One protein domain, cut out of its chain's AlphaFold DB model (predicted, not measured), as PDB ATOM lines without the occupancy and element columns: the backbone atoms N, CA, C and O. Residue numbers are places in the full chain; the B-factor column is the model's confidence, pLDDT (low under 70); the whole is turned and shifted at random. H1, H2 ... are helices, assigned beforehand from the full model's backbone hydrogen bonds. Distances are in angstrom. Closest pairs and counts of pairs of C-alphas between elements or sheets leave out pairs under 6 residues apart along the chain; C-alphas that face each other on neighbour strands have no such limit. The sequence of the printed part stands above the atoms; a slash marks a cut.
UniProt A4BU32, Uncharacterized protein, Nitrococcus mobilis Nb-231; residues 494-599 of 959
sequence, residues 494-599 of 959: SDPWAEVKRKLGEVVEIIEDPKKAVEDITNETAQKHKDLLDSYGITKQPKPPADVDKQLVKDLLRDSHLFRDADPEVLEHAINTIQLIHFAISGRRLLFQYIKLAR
ATOM      1  N   SER A 494      84.037 -33.961  66.669       45.94
ATOM      2  CA  SER A 494      83.067 -34.993  66.276       45.94
ATOM      3  C   SER A 494      83.741 -36.168  65.544       45.94
ATOM      4  O   SER A 494      83.875 -36.119  64.322       45.94
ATOM      5  N   ASP A 495      84.228 -37.177  66.269       63.09
ATOM      6  CA  ASP A 495      85.091 -38.230  65.722       63.09
ATOM      7  C   ASP A 495      84.266 -39.440  65.228       63.09
ATOM      8  O   ASP A 495      83.734 -40.191  66.052       63.09
ATOM      9  N   PRO A 496      84.184 -39.698  63.902       70.25
ATOM     10  CA  PRO A 496      83.562 -40.904  63.348       70.25
ATOM     11  C   PRO A 496      84.109 -42.197  63.967       70.25
ATOM     12  O   PRO A 496      83.416 -43.211  64.012       70.25
ATOM     13  N   TRP A 497      85.340 -42.176  64.488       75.31
ATOM     14  CA  TRP A 497      85.951 -43.326  65.139       75.31
ATOM     15  C   TRP A 497      85.240 -43.757  66.431       75.31
ATOM     16  O   TRP A 497      85.222 -44.948  66.734       75.31
ATOM     17  N   ALA A 498      84.629 -42.840  67.188       71.69
ATOM     18  CA  ALA A 498      83.862 -43.203  68.382       71.69
ATOM     19  C   ALA A 498      82.636 -44.053  68.011       71.69
ATOM     20  O   ALA A 498      82.388 -45.101  68.612       71.69
ATOM     21  N   GLU A 499      81.928 -43.659  66.952       79.69
ATOM     22  CA  GLU A 499      80.805 -44.427  66.425       79.69
ATOM     23  C   GLU A 499      81.264 -45.763  65.821       79.69
ATOM     24  O   GLU A 499      80.607 -46.783  66.034       79.69
ATOM     25  N   VAL A 500      82.424 -45.800  65.150       79.00
ATOM     26  CA  VAL A 500      83.036 -47.062  64.702       79.00
ATOM     27  C   VAL A 500      83.295 -47.987  65.885       79.00
ATOM     28  O   VAL A 500      82.858 -49.131  65.845       79.00
ATOM     29  N   LYS A 501      83.951 -47.517  66.956       77.06
ATOM     30  CA  LYS A 501      84.208 -48.335  68.154       77.06
ATOM     31  C   LYS A 501      82.919 -48.889  68.744       77.06
ATOM     32  O   LYS A 501      82.868 -50.083  69.026       77.06
ATOM     33  N   ARG A 502      81.889 -48.045  68.902       83.81
ATOM     34  CA  ARG A 502      80.569 -48.469  69.388       83.81
ATOM     35  C   ARG A 502      80.005 -49.574  68.501       83.81
ATOM     36  O   ARG A 502      79.669 -50.640  68.999       83.81
ATOM     37  N   LYS A 503      79.989 -49.364  67.181       86.69
ATOM     38  CA  LYS A 503      79.457 -50.339  66.222       86.69
ATOM     39  C   LYS A 503      80.247 -51.651  66.221       86.69
ATOM     40  O   LYS A 503      79.643 -52.716  66.182       86.69
ATOM     41  N   LEU A 504      81.580 -51.598  66.280       83.06
ATOM     42  CA  LEU A 504      82.415 -52.796  66.408       83.06
ATOM     43  C   LEU A 504      82.123 -53.524  67.729       83.06
ATOM     44  O   LEU A 504      82.013 -54.743  67.721       83.06
ATOM     45  N   GLY A 505      81.949 -52.792  68.833       77.94
ATOM     46  CA  GLY A 505      81.587 -53.339  70.143       77.94
ATOM     47  C   GLY A 505      80.228 -54.039  70.147       77.94
ATOM     48  O   GLY A 505      80.132 -55.169  70.614       77.94
ATOM     49  N   GLU A 506      79.209 -53.426  69.544       86.75
ATOM     50  CA  GLU A 506      77.879 -54.026  69.380       86.75
ATOM     51  C   GLU A 506      77.933 -55.335  68.585       86.75
ATOM     52  O   GLU A 506      77.302 -56.321  68.964       86.75
ATOM     53  N   VAL A 507      78.712 -55.366  67.497       87.06
ATOM     54  CA  VAL A 507      78.882 -56.573  66.675       87.06
ATOM     55  C   VAL A 507      79.685 -57.644  67.414       87.06
ATOM     56  O   VAL A 507      79.342 -58.821  67.335       87.06
ATOM     57  N   VAL A 508      80.722 -57.260  68.159       83.81
ATOM     58  CA  VAL A 508      81.472 -58.179  69.027       83.81
ATOM     59  C   VAL A 508      80.559 -58.783  70.094       83.81
ATOM     60  O   VAL A 508      80.619 -59.986  70.311       83.81
ATOM     61  N   GLU A 509      79.674 -58.001  70.714       82.94
ATOM     62  CA  GLU A 509      78.715 -58.522  71.693       82.94
ATOM     63  C   GLU A 509      77.749 -59.532  71.062       82.94
ATOM     64  O   GLU A 509      77.519 -60.593  71.637       82.94
ATOM     65  N   ILE A 510      77.253 -59.252  69.850       86.88
ATOM     66  CA  ILE A 510      76.431 -60.198  69.079       86.88
ATOM     67  C   ILE A 510      77.188 -61.509  68.830       86.88
ATOM     68  O   ILE A 510      76.584 -62.578  68.866       86.88
ATOM     69  N   ILE A 511      78.496 -61.439  68.570       84.94
ATOM     70  CA  ILE A 511      79.334 -62.623  68.364       84.94
ATOM     71  C   ILE A 511      79.554 -63.374  69.677       84.94
ATOM     72  O   ILE A 511      79.502 -64.596  69.663       84.94
ATOM     73  N   GLU A 512      79.808 -62.681  70.791       80.94
ATOM     74  CA  GLU A 512      80.151 -63.308  72.075       80.94
ATOM     75  C   GLU A 512      78.954 -63.897  72.819       80.94
ATOM     76  O   GLU A 512      79.032 -65.016  73.336       80.94
ATOM     77  N   ASP A 513      77.875 -63.126  72.922       85.56
ATOM     78  CA  ASP A 513      76.643 -63.497  73.611       85.56
ATOM     79  C   ASP A 513      75.442 -62.882  72.874       85.56
ATOM     80  O   ASP A 513      74.894 -61.853  73.279       85.56
ATOM     81  N   PRO A 514      75.012 -63.511  71.770       86.25
ATOM     82  CA  PRO A 514      73.954 -62.964  70.931       86.25
ATOM     83  C   PRO A 514      72.620 -62.815  71.658       86.25
ATOM     84  O   PRO A 514      71.826 -61.939  71.324       86.25
ATOM     85  N   LYS A 515      72.360 -63.677  72.650       86.44
ATOM     86  CA  LYS A 515      71.155 -63.580  73.467       86.44
ATOM     87  C   LYS A 515      71.212 -62.315  74.319       86.44
ATOM     88  O   LYS A 515      70.262 -61.538  74.279       86.44
ATOM     89  N   LYS A 516      72.328 -62.089  75.021       88.00
ATOM     90  CA  LYS A 516      72.551 -60.856  75.786       88.00
ATOM     91  C   LYS A 516      72.473 -59.623  74.887       88.00
ATOM     92  O   LYS A 516      71.771 -58.691  75.245       88.00
ATOM     93  N   ALA A 517      73.097 -59.650  73.708       87.12
ATOM     94  CA  ALA A 517      73.060 -58.538  72.758       87.12
ATOM     95  C   ALA A 517      71.625 -58.180  72.323       87.12
ATOM     96  O   ALA A 517      71.271 -57.011  72.245       87.12
ATOM     97  N   VAL A 518      70.772 -59.179  72.060       89.44
ATOM     98  CA  VAL A 518      69.354 -58.966  71.700       89.44
ATOM     99  C   VAL A 518      68.496 -58.558  72.908       89.44
ATOM    100  O   VAL A 518      67.444 -57.944  72.733       89.44
ATOM    101  N   GLU A 519      68.896 -58.904  74.129       88.38
ATOM    102  CA  GLU A 519      68.242 -58.438  75.361       88.38
ATOM    103  C   GLU A 519      68.698 -57.021  75.752       88.38
ATOM    104  O   GLU A 519      67.945 -56.297  76.406       88.38
ATOM    105  N   ASP A 520      69.889 -56.607  75.316       85.75
ATOM    106  CA  ASP A 520      70.430 -55.275  75.534       85.75
ATOM    107  C   ASP A 520      69.724 -54.249  74.636       85.75
ATOM    108  O   ASP A 520      69.868 -54.219  73.410       85.75
ATOM    109  N   ILE A 521      68.929 -53.385  75.264       87.00
ATOM    110  CA  ILE A 521      68.189 -52.319  74.583       87.00
ATOM    111  C   ILE A 521      69.107 -51.236  74.003       87.00
ATOM    112  O   ILE A 521      68.663 -50.478  73.142       87.00
ATOM    113  N   THR A 522      70.354 -51.148  74.474       86.38
ATOM    114  CA  THR A 522      71.351 -50.183  73.997       86.38
ATOM    115  C   THR A 522      72.092 -50.686  72.757       86.38
ATOM    116  O   THR A 522      72.601 -49.876  71.982       86.38
ATOM    117  N   ASN A 523      72.082 -52.000  72.496       87.94
ATOM    118  CA  ASN A 523      72.681 -52.591  71.303       87.94
ATOM    119  C   ASN A 523      71.742 -52.444  70.092       87.94
ATOM    120  O   ASN A 523      71.027 -53.365  69.682       87.94
ATOM    121  N   GLU A 524      71.744 -51.249  69.500       91.88
ATOM    122  CA  GLU A 524      70.894 -50.892  68.358       91.88
ATOM    123  C   GLU A 524      71.052 -51.870  67.183       91.88
ATOM    124  O   GLU A 524      70.077 -52.191  66.497       91.88
ATOM    125  N   THR A 525      72.273 -52.370  66.958       90.75
ATOM    126  CA  THR A 525      72.563 -53.355  65.910       90.75
ATOM    127  C   THR A 525      71.819 -54.665  66.147       90.75
ATOM    128  O   THR A 525      71.161 -55.163  65.232       90.75
ATOM    129  N   ALA A 526      71.879 -55.216  67.358       91.62
ATOM    130  CA  ALA A 526      71.210 -56.466  67.691       91.62
ATOM    131  C   ALA A 526      69.685 -56.325  67.614       91.62
ATOM    132  O   ALA A 526      69.021 -57.183  67.030       91.62
ATOM    133  N   GLN A 527      69.135 -55.213  68.119       93.81
ATOM    134  CA  GLN A 527      67.697 -54.931  68.044       93.81
ATOM    135  C   GLN A 527      67.211 -54.851  66.597       93.81
ATOM    136  O   GLN A 527      66.199 -55.453  66.232       93.81
ATOM    137  N   LYS A 528      67.953 -54.135  65.747       93.88
ATOM    138  CA  LYS A 528      67.595 -53.945  64.342       93.88
ATOM    139  C   LYS A 528      67.719 -55.224  63.515       93.88
ATOM    140  O   LYS A 528      66.931 -55.428  62.594       93.88
ATOM    141  N   HIS A 529      68.688 -56.079  63.836       92.75
ATOM    142  CA  HIS A 529      68.972 -57.312  63.099       92.75
ATOM    143  C   HIS A 529      68.447 -58.578  63.785       92.75
ATOM    144  O   HIS A 529      68.851 -59.677  63.413       92.75
ATOM    145  N   LYS A 530      67.519 -58.465  64.740       93.06
ATOM    146  CA  LYS A 530      66.977 -59.609  65.485       93.06
ATOM    147  C   LYS A 530      66.472 -60.744  64.584       93.06
ATOM    148  O   LYS A 530      66.874 -61.886  64.777       93.06
ATOM    149  N   ASP A 531      65.685 -60.425  63.557       91.94
ATOM    150  CA  ASP A 531      65.158 -61.423  62.613       91.94
ATOM    151  C   ASP A 531      66.278 -62.119  61.819       91.94
ATOM    152  O   ASP A 531      66.215 -63.322  61.555       91.94
ATOM    153  N   LEU A 532      67.332 -61.373  61.465       88.75
ATOM    154  CA  LEU A 532      68.523 -61.922  60.818       88.75
ATOM    155  C   LEU A 532      69.226 -62.891  61.776       88.75
ATOM    156  O   LEU A 532      69.465 -64.036  61.406       88.75
ATOM    157  N   LEU A 533      69.482 -62.488  63.021       89.44
ATOM    158  CA  LEU A 533      70.122 -63.334  64.035       89.44
ATOM    159  C   LEU A 533      69.305 -64.603  64.340       89.44
ATOM    160  O   LEU A 533      69.871 -65.694  64.462       89.44
ATOM    161  N   ASP A 534      67.976 -64.485  64.390       88.88
ATOM    162  CA  ASP A 534      67.051 -65.611  64.544       88.88
ATOM    163  C   ASP A 534      67.117 -66.571  63.344       88.88
ATOM    164  O   ASP A 534      67.092 -67.791  63.532       88.88
ATOM    165  N   SER A 535      67.251 -66.045  62.118       86.81
ATOM    166  CA  SER A 535      67.361 -66.855  60.894       86.81
ATOM    167  C   SER A 535      68.650 -67.681  60.825       86.81
ATOM    168  O   SER A 535      68.632 -68.801  60.315       86.81
ATOM    169  N   TYR A 536      69.737 -67.183  61.421       81.88
ATOM    170  CA  TYR A 536      70.989 -67.929  61.595       81.88
ATOM    171  C   TYR A 536      70.931 -68.912  62.782       81.88
ATOM    172  O   TYR A 536      71.875 -69.664  63.020       81.88
ATOM    173  N   GLY A 537      69.833 -68.930  63.548       83.69
ATOM    174  CA  GLY A 537      69.669 -69.772  64.737       83.69
ATOM    175  C   GLY A 537      70.552 -69.360  65.919       83.69
ATOM    176  O   GLY A 537      70.662 -70.113  66.886       83.69
ATOM    177  N   ILE A 538      71.169 -68.179  65.852       81.38
ATOM    178  CA  ILE A 538      72.210 -67.720  66.776       81.38
ATOM    179  C   ILE A 538      71.626 -67.389  68.155       81.38
ATOM    180  O   ILE A 538      72.193 -67.763  69.176       81.38
ATOM    181  N   THR A 539      70.433 -66.798  68.203       80.12
ATOM    182  CA  THR A 539      69.721 -66.461  69.452       80.12
ATOM    183  C   THR A 539      69.316 -67.681  70.284       80.12
ATOM    184  O   THR A 539      69.012 -67.559  71.471       80.12
ATOM    185  N   LYS A 540      69.308 -68.875  69.676       81.12
ATOM    186  CA  LYS A 540      68.958 -70.146  70.329       81.12
ATOM    187  C   LYS A 540      70.178 -70.928  70.812       81.12
ATOM    188  O   LYS A 540      70.004 -71.905  71.541       81.12
ATOM    189  N   GLN A 541      71.389 -70.545  70.407       73.12
ATOM    190  CA  GLN A 541      72.605 -71.239  70.813       73.12
ATOM    191  C   GLN A 541      73.136 -70.653  72.133       73.12
ATOM    192  O   GLN A 541      73.333 -69.447  72.233       73.12
ATOM    193  N   PRO A 542      73.387 -71.482  73.166       61.31
ATOM    194  CA  PRO A 542      73.895 -71.015  74.459       61.31
ATOM    195  C   PRO A 542      75.396 -70.696  74.442       61.31
ATOM    196  O   PRO A 542      75.940 -70.262  75.455       61.31
ATOM    197  N   LYS A 543      76.088 -70.981  73.335       63.84
ATOM    198  CA  LYS A 543      77.508 -70.695  73.151       63.84
ATOM    199  C   LYS A 543      77.728 -70.089  71.769       63.84
ATOM    200  O   LYS A 543      77.080 -70.548  70.827       63.84
ATOM    201  N   PRO A 544      78.647 -69.122  71.651       61.19
ATOM    202  CA  PRO A 544      79.021 -68.579  70.361       61.19
ATOM    203  C   PRO A 544      79.649 -69.673  69.482       61.19
ATOM    204  O   PRO A 544      80.272 -70.606  70.011       61.19
ATOM    205  N   PRO A 545      79.475 -69.607  68.152       65.56
ATOM    206  CA  PRO A 545      80.179 -70.493  67.236       65.56
ATOM    207  C   PRO A 545      81.697 -70.323  67.406       65.56
ATOM    208  O   PRO A 545      82.180 -69.232  67.698       65.56
ATOM    209  N   ALA A 546      82.455 -71.413  67.235       66.31
ATOM    210  CA  ALA A 546      83.916 -71.388  67.378       66.31
ATOM    211  C   ALA A 546      84.599 -70.462  66.352       66.31
ATOM    212  O   ALA A 546      85.675 -69.942  66.627       66.31
ATOM    213  N   ASP A 547      83.946 -70.246  65.208       71.56
ATOM    214  CA  ASP A 547      84.397 -69.360  64.145       71.56
ATOM    215  C   ASP A 547      83.383 -68.231  63.928       71.56
ATOM    216  O   ASP A 547      82.170 -68.452  63.874       71.56
ATOM    217  N   VAL A 548      83.895 -67.010  63.767       72.94
ATOM    218  CA  VAL A 548      83.091 -65.834  63.426       72.94
ATOM    219  C   VAL A 548      82.602 -65.965  61.983       72.94
ATOM    220  O   VAL A 548      83.415 -65.964  61.054       72.94
ATOM    221  N   ASP A 549      81.285 -66.032  61.777       84.88
ATOM    222  CA  ASP A 549      80.699 -65.992  60.435       84.88
ATOM    223  C   ASP A 549      80.958 -64.617  59.799       84.88
ATOM    224  O   ASP A 549      80.307 -63.614  60.109       84.88
ATOM    225  N   LYS A 550      81.941 -64.569  58.892       87.88
ATOM    226  CA  LYS A 550      82.349 -63.341  58.200       87.88
ATOM    227  C   LYS A 550      81.201 -62.696  57.425       87.88
ATOM    228  O   LYS A 550      81.162 -61.470  57.327       87.88
ATOM    229  N   GLN A 551      80.288 -63.491  56.866       89.19
ATOM    230  CA  GLN A 551      79.181 -62.969  56.070       89.19
ATOM    231  C   GLN A 551      78.155 -62.281  56.970       89.19
ATOM    232  O   GLN A 551      77.758 -61.156  56.673       89.19
ATOM    233  N   LEU A 552      77.825 -62.888  58.114       89.12
ATOM    234  CA  LEU A 552      76.979 -62.247  59.120       89.12
ATOM    235  C   LEU A 552      77.576 -60.914  59.586       89.12
ATOM    236  O   LEU A 552      76.894 -59.893  59.560       89.12
ATOM    237  N   VAL A 553      78.859 -60.894  59.969       89.75
ATOM    238  CA  VAL A 553      79.534 -59.660  60.417       89.75
ATOM    239  C   VAL A 553      79.495 -58.584  59.336       89.75
ATOM    240  O   VAL A 553      79.208 -57.422  59.623       89.75
ATOM    241  N   LYS A 554      79.730 -58.963  58.078       91.56
ATOM    242  CA  LYS A 554      79.660 -58.048  56.939       91.56
ATOM    243  C   LYS A 554      78.271 -57.436  56.775       91.56
ATOM    244  O   LYS A 554      78.170 -56.237  56.508       91.56
ATOM    245  N   ASP A 555      77.223 -58.234  56.944       89.94
ATOM    246  CA  ASP A 555      75.838 -57.781  56.824       89.94
ATOM    247  C   ASP A 555      75.443 -56.857  57.988       89.94
ATOM    248  O   ASP A 555      74.817 -55.821  57.755       89.94
ATOM    249  N   LEU A 556      75.905 -57.145  59.213       91.00
ATOM    250  CA  LEU A 556      75.721 -56.275  60.384       91.00
ATOM    251  C   LEU A 556      76.463 -54.932  60.247       91.00
ATOM    252  O   LEU A 556      75.948 -53.883  60.648       91.00
ATOM    253  N   LEU A 557      77.669 -54.939  59.666       90.88
ATOM    254  CA  LEU A 557      78.454 -53.722  59.446       90.88
ATOM    255  C   LEU A 557      77.845 -52.838  58.356       90.88
ATOM    256  O   LEU A 557      77.688 -51.640  58.578       90.88
ATOM    257  N   ARG A 558      77.449 -53.406  57.209       91.44
ATOM    258  CA  ARG A 558      76.894 -52.660  56.055       91.44
ATOM    259  C   ARG A 558      75.634 -51.861  56.359       91.44
ATOM    260  O   ARG A 558      75.308 -50.914  55.641       91.44
ATOM    261  N   ASP A 559      74.917 -52.241  57.404       86.81
ATOM    262  CA  ASP A 559      73.752 -51.498  57.844       86.81
ATOM    263  C   ASP A 559      74.118 -50.116  58.426       86.81
ATOM    264  O   ASP A 559      73.378 -49.137  58.237       86.81
ATOM    265  N   SER A 560      75.305 -50.005  59.038       86.81
ATOM    266  CA  SER A 560      75.859 -48.732  59.498       86.81
ATOM    267  C   SER A 560      76.174 -47.815  58.325       86.81
ATOM    268  O   SER A 560      76.795 -48.209  57.337       86.81
ATOM    269  N   HIS A 561      75.806 -46.546  58.465       86.88
ATOM    270  CA  HIS A 561      76.107 -45.529  57.466       86.88
ATOM    271  C   HIS A 561      77.618 -45.295  57.278       86.88
ATOM    272  O   HIS A 561      78.012 -44.813  56.223       86.88
ATOM    273  N   LEU A 562      78.444 -45.678  58.260       86.62
ATOM    274  CA  LEU A 562      79.908 -45.600  58.209       86.62
ATOM    275  C   LEU A 562      80.531 -46.628  57.254       86.62
ATOM    276  O   LEU A 562      81.581 -46.392  56.668       86.62
ATOM    277  N   PHE A 563      79.889 -47.788  57.124       90.75
ATOM    278  CA  PHE A 563      80.424 -48.956  56.419       90.75
ATOM    279  C   PHE A 563      79.642 -49.306  55.153       90.75
ATOM    280  O   PHE A 563      80.127 -50.073  54.325       90.75
ATOM    281  N   ARG A 564      78.435 -48.751  54.993       90.31
ATOM    282  CA  ARG A 564      77.554 -48.994  53.845       90.31
ATOM    283  C   ARG A 564      78.238 -48.726  52.510       90.31
ATOM    284  O   ARG A 564      78.130 -49.543  51.601       90.31
ATOM    285  N   ASP A 565      78.936 -47.598  52.438       86.62
ATOM    286  CA  ASP A 565      79.598 -47.105  51.229       86.62
ATOM    287  C   ASP A 565      81.126 -47.293  51.295       86.62
ATOM    288  O   ASP A 565      81.857 -46.798  50.436       86.62
ATOM    289  N   ALA A 566      81.623 -47.994  52.322       89.25
ATOM    290  CA  ALA A 566      83.041 -48.287  52.465       89.25
ATOM    291  C   ALA A 566      83.494 -49.311  51.414       89.25
ATOM    292  O   ALA A 566      82.735 -50.192  50.998       89.25
ATOM    293  N   ASP A 567      84.758 -49.208  51.005       92.25
ATOM    294  CA  ASP A 567      85.363 -50.172  50.089       92.25
ATOM    295  C   ASP A 567      85.293 -51.599  50.686       92.25
ATOM    296  O   ASP A 567      85.464 -51.760  51.903       92.25
ATOM    297  N   PRO A 568      85.027 -52.651  49.883       93.88
ATOM    298  CA  PRO A 568      84.993 -54.030  50.368       93.88
ATOM    299  C   PRO A 568      86.207 -54.453  51.201       93.88
ATOM    300  O   PRO A 568      86.054 -55.274  52.104       93.88
ATOM    301  N   GLU A 569      87.387 -53.906  50.925       93.75
ATOM    302  CA  GLU A 569      88.605 -54.204  51.678       93.75
ATOM    303  C   GLU A 569      88.606 -53.556  53.074       93.75
ATOM    304  O   GLU A 569      89.035 -54.178  54.044       93.75
ATOM    305  N   VAL A 570      88.002 -52.372  53.232       93.12
ATOM    306  CA  VAL A 570      87.777 -51.748  54.553       93.12
ATOM    307  C   VAL A 570      86.841 -52.604  55.408       93.12
ATOM    308  O   VAL A 570      87.066 -52.757  56.609       93.12
ATOM    309  N   LEU A 571      85.810 -53.200  54.797       93.06
ATOM    310  CA  LEU A 571      84.936 -54.152  55.491       93.06
ATOM    311  C   LEU A 571      85.708 -55.397  55.943       93.06
ATOM    312  O   LEU A 571      85.492 -55.862  57.059       93.06
ATOM    313  N   GLU A 572      86.617 -55.916  55.117       93.00
ATOM    314  CA  GLU A 572      87.464 -57.050  55.508       93.00
ATOM    315  C   GLU A 572      88.388 -56.677  56.675       93.00
ATOM    316  O   GLU A 572      88.498 -57.432  57.643       93.00
ATOM    317  N   HIS A 573      88.975 -55.477  56.655       90.69
ATOM    318  CA  HIS A 573      89.754 -54.974  57.784       90.69
ATOM    319  C   HIS A 573      88.920 -54.849  59.067       90.69
ATOM    320  O   HIS A 573      89.405 -55.194  60.146       90.69
ATOM    321  N   ALA A 574      87.659 -54.417  58.966       89.31
ATOM    322  CA  ALA A 574      86.733 -54.364  60.096       89.31
ATOM    323  C   ALA A 574      86.418 -55.757  60.660       89.31
ATOM    324  O   ALA A 574      86.477 -55.948  61.873       89.31
ATOM    325  N   ILE A 575      86.164 -56.741  59.794       89.06
ATOM    326  CA  ILE A 575      85.934 -58.138  60.188       89.06
ATOM    327  C   ILE A 575      87.162 -58.704  60.912       89.06
ATOM    328  O   ILE A 575      87.034 -59.246  62.008       89.06
ATOM    329  N   ASN A 576      88.357 -58.529  60.346       86.00
ATOM    330  CA  ASN A 576      89.607 -58.976  60.965       86.00
ATOM    331  C   ASN A 576      89.857 -58.272  62.311       86.00
ATOM    332  O   ASN A 576      90.302 -58.892  63.274       86.00
ATOM    333  N   THR A 577      89.507 -56.989  62.420       80.38
ATOM    334  CA  THR A 577      89.597 -56.243  63.684       80.38
ATOM    335  C   THR A 577      88.632 -56.791  64.733       80.38
ATOM    336  O   THR A 577      89.011 -56.944  65.888       80.38
ATOM    337  N   ILE A 578      87.404 -57.145  64.349       79.94
ATOM    338  CA  ILE A 578      86.425 -57.791  65.237       79.94
ATOM    339  C   ILE A 578      86.944 -59.143  65.722       79.94
ATOM    340  O   ILE A 578      86.840 -59.440  66.909       79.94
ATOM    341  N   GLN A 579      87.551 -59.939  64.838       79.12
ATOM    342  CA  GLN A 579      88.187 -61.202  65.216       79.12
ATOM    343  C   GLN A 579      89.320 -60.979  66.225       79.12
ATOM    344  O   GLN A 579      89.391 -61.689  67.228       79.12
ATOM    345  N   LEU A 580      90.159 -59.962  66.009       75.06
ATOM    346  CA  LEU A 580      91.222 -59.588  66.943       75.06
ATOM    347  C   LEU A 580      90.668 -59.132  68.299       75.06
ATOM    348  O   LEU A 580      91.176 -59.551  69.336       75.06
ATOM    349  N   ILE A 581      89.621 -58.302  68.307       71.19
ATOM    350  CA  ILE A 581      88.968 -57.833  69.534       71.19
ATOM    351  C   ILE A 581      88.342 -59.010  70.279       71.19
ATOM    352  O   ILE A 581      88.559 -59.140  71.477       71.19
ATOM    353  N   HIS A 582      87.613 -59.891  69.595       73.62
ATOM    354  CA  HIS A 582      87.018 -61.078  70.207       73.62
ATOM    355  C   HIS A 582      88.085 -62.003  70.812       73.62
ATOM    356  O   HIS A 582      87.952 -62.478  71.945       73.62
ATOM    357  N   PHE A 583      89.194 -62.196  70.095       67.56
ATOM    358  CA  PHE A 583      90.354 -62.923  70.595       67.56
ATOM    359  C   PHE A 583      90.942 -62.256  71.852       67.56
ATOM    360  O   PHE A 583      91.167 -62.917  72.870       67.56
ATOM    361  N   ALA A 584      91.111 -60.931  71.825       64.00
ATOM    362  CA  ALA A 584      91.602 -60.154  72.955       64.00
ATOM    363  C   ALA A 584      90.634 -60.161  74.148       64.00
ATOM    364  O   ALA A 584      91.094 -60.237  75.281       64.00
ATOM    365  N   ILE A 585      89.312 -60.125  73.940       63.53
ATOM    366  CA  ILE A 585      88.307 -60.194  75.014       63.53
ATOM    367  C   ILE A 585      88.287 -61.585  75.649       63.53
ATOM    368  O   ILE A 585      88.217 -61.711  76.876       63.53
ATOM    369  N   SER A 586      88.427 -62.629  74.836       62.94
ATOM    370  CA  SER A 586      88.584 -63.996  75.327       62.94
ATOM    371  C   SER A 586      89.818 -64.107  76.231       62.94
ATOM    372  O   SER A 586      89.702 -64.594  77.356       62.94
ATOM    373  N   GLY A 587      90.960 -63.540  75.814       57.00
ATOM    374  CA  GLY A 587      92.162 -63.390  76.651       57.00
ATOM    375  C   GLY A 587      91.980 -62.445  77.852       57.00
ATOM    376  O   GLY A 587      92.530 -62.665  78.929       57.00
ATOM    377  N   ARG A 588      91.147 -61.411  77.724       59.91
ATOM    378  CA  ARG A 588      90.830 -60.444  78.783       59.91
ATOM    379  C   ARG A 588      90.009 -61.074  79.894       59.91
ATOM    380  O   ARG A 588      90.258 -60.751  81.047       59.91
ATOM    381  N   ARG A 589      89.041 -61.953  79.608       60.59
ATOM    382  CA  ARG A 589      88.294 -62.670  80.663       60.59
ATOM    383  C   ARG A 589      89.249 -63.416  81.595       60.59
ATOM    384  O   ARG A 589      89.040 -63.404  82.804       60.59
ATOM    385  N   LEU A 590      90.328 -63.967  81.044       51.88
ATOM    386  CA  LEU A 590      91.407 -64.612  81.794       51.88
ATOM    387  C   LEU A 590      92.211 -63.604  82.637       51.88
ATOM    388  O   LEU A 590      92.478 -63.852  83.811       51.88
ATOM    389  N   LEU A 591      92.513 -62.419  82.099       48.75
ATOM    390  CA  LEU A 591      93.189 -61.349  82.848       48.75
ATOM    391  C   LEU A 591      92.284 -60.642  83.881       48.75
ATOM    392  O   LEU A 591      92.736 -60.215  84.932       48.75
ATOM    393  N   PHE A 592      90.978 -60.536  83.667       53.03
ATOM    394  CA  PHE A 592      90.066 -60.041  84.705       53.03
ATOM    395  C   PHE A 592      89.892 -61.074  85.815       53.03
ATOM    396  O   PHE A 592      89.785 -60.695  86.979       53.03
ATOM    397  N   GLN A 593      89.941 -62.370  85.490       53.25
ATOM    398  CA  GLN A 593      90.098 -63.420  86.495       53.25
ATOM    399  C   GLN A 593      91.426 -63.255  87.262       53.25
ATOM    400  O   GLN A 593      91.400 -63.409  88.479       53.25
ATOM    401  N   TYR A 594      92.522 -62.822  86.612       50.00
ATOM    402  CA  TYR A 594      93.792 -62.430  87.266       50.00
ATOM    403  C   TYR A 594      93.600 -61.306  88.282       50.00
ATOM    404  O   TYR A 594      93.915 -61.468  89.458       50.00
ATOM    405  N   ILE A 595      93.075 -60.163  87.836       48.16
ATOM    406  CA  ILE A 595      92.931 -58.966  88.673       48.16
ATOM    407  C   ILE A 595      91.938 -59.236  89.801       48.16
ATOM    408  O   ILE A 595      92.177 -58.829  90.934       48.16
ATOM    409  N   LYS A 596      90.849 -59.963  89.522       53.75
ATOM    410  CA  LYS A 596      89.877 -60.373  90.534       53.75
ATOM    411  C   LYS A 596      90.493 -61.332  91.549       53.75
ATOM    412  O   LYS A 596      90.319 -61.105  92.735       53.75
ATOM    413  N   LEU A 597      91.256 -62.337  91.122       50.38
ATOM    414  CA  LEU A 597      91.939 -63.253  92.035       50.38
ATOM    415  C   LEU A 597      92.985 -62.518  92.884       50.38
ATOM    416  O   LEU A 597      93.006 -62.683  94.097       50.38
ATOM    417  N   ALA A 598      93.801 -61.650  92.281       48.59
ATOM    418  CA  ALA A 598      94.752 -60.809  93.003       48.59
ATOM    419  C   ALA A 598      94.039 -59.878  94.000       48.59
ATOM    420  O   ALA A 598      94.465 -59.752  95.146       48.59
ATOM    421  N   ARG A 599      92.913 -59.274  93.600       52.59
ATOM    422  CA  ARG A 599      92.036 -58.457  94.450       52.59
ATOM    423  C   ARG A 599      91.457 -59.267  95.604       52.59
ATOM    424  O   ARG A 599      91.492 -58.788  96.732       52.59
TER     425      ARG A 599
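AT A GLANCE: This is residues 494 to 599 of the 959 residues of an uncharacterized protein of Nitrococcus mobilis Nb-231 (UniProt A4BU32). A body of short helices is built round H1, with the long helix H6 crossing H1 on one side and running on past the body as an arm, residues 587 to 599, that sticks out. The short helices H2 and H3 pack on the other side of H1, H5 packs on both H1 and H6, and H4 lies at the rim of the body. The printed part has 106 residues with six named helices, H1 to H6 in order along the chain, and no named strand; the class is all helix. It is compact, with a radius of gyration of the C-alphas of 14.4 A, and spans 46 by 34 by 26 A, the arm of H6 adding to the length.

IN THESE COORDINATES: H1, residues 496 to 512, begins with C-alpha 496 at (83.562, -40.904, 63.348) and is 24.3 A long from first to last C-alpha. H2 is residues 514 to 519, H3 residues 524 to 528 and H4 residues 530 to 535, with lengths of 8.5 A, 6.0 A and 8.6 A. H5, residues 550 to 558, is 12.2 A long and begins with C-alpha 550 at (82.349, -63.341, 58.200). H6, residues 568 to 599, is 44.9 A long, has a kink of 27 degrees near residue 587 and ends with C-alpha 599 at (92.036, -58.457, 94.450).

HOW THE PARTS SIT: H1 is the hub and touches four helices. With residues 506 to 510 alone it touches H2, the closest C-alphas being those of Ile 510 and Ala 517, 5.3 A apart; the tilt of 68 degrees is steep, only just short of about perpendicular. H1 touches H3 with residues 503 to 510 alone, closest at the C-alphas of Glu 506 and Thr 525, 6.4 A apart. H1 touches H5 with residues 503 to 507 alone, closest at the C-alphas of Val 507 and Val 553, 7.0 A apart; they run opposite ways at 37 degrees, a tilt only just steep. H6 touches H1 with residues 574 to 582 alone, closest at the C-alphas of Val 508 and Ile 578, 6.2 A apart. H6 and H5 touch about perpendicular, at 78 degrees, closest at the C-alphas of Val 553 and Ile 575, 6.6 A apart. H2 and H3 touch, with the C-alphas of Val 518 and Ala 526 closest at 5.1 A. H4 is near H5, and H4 and H6 are apart. Every O i to N i+4 pair is within hydrogen-bond range in H1 to H5, and 27 of 28 are in H6.

THE WHOLE: The C-alphas farthest apart, those of Asp 565 and Ala 598, are 46.5 A apart. The printed part has no cut. The link from H4 to H5, residues 536 to 549, is long. The mean pLDDT of the printed part is 79.3; residues 494 to 495, 542 to 546 and 583 to 599 are under 70.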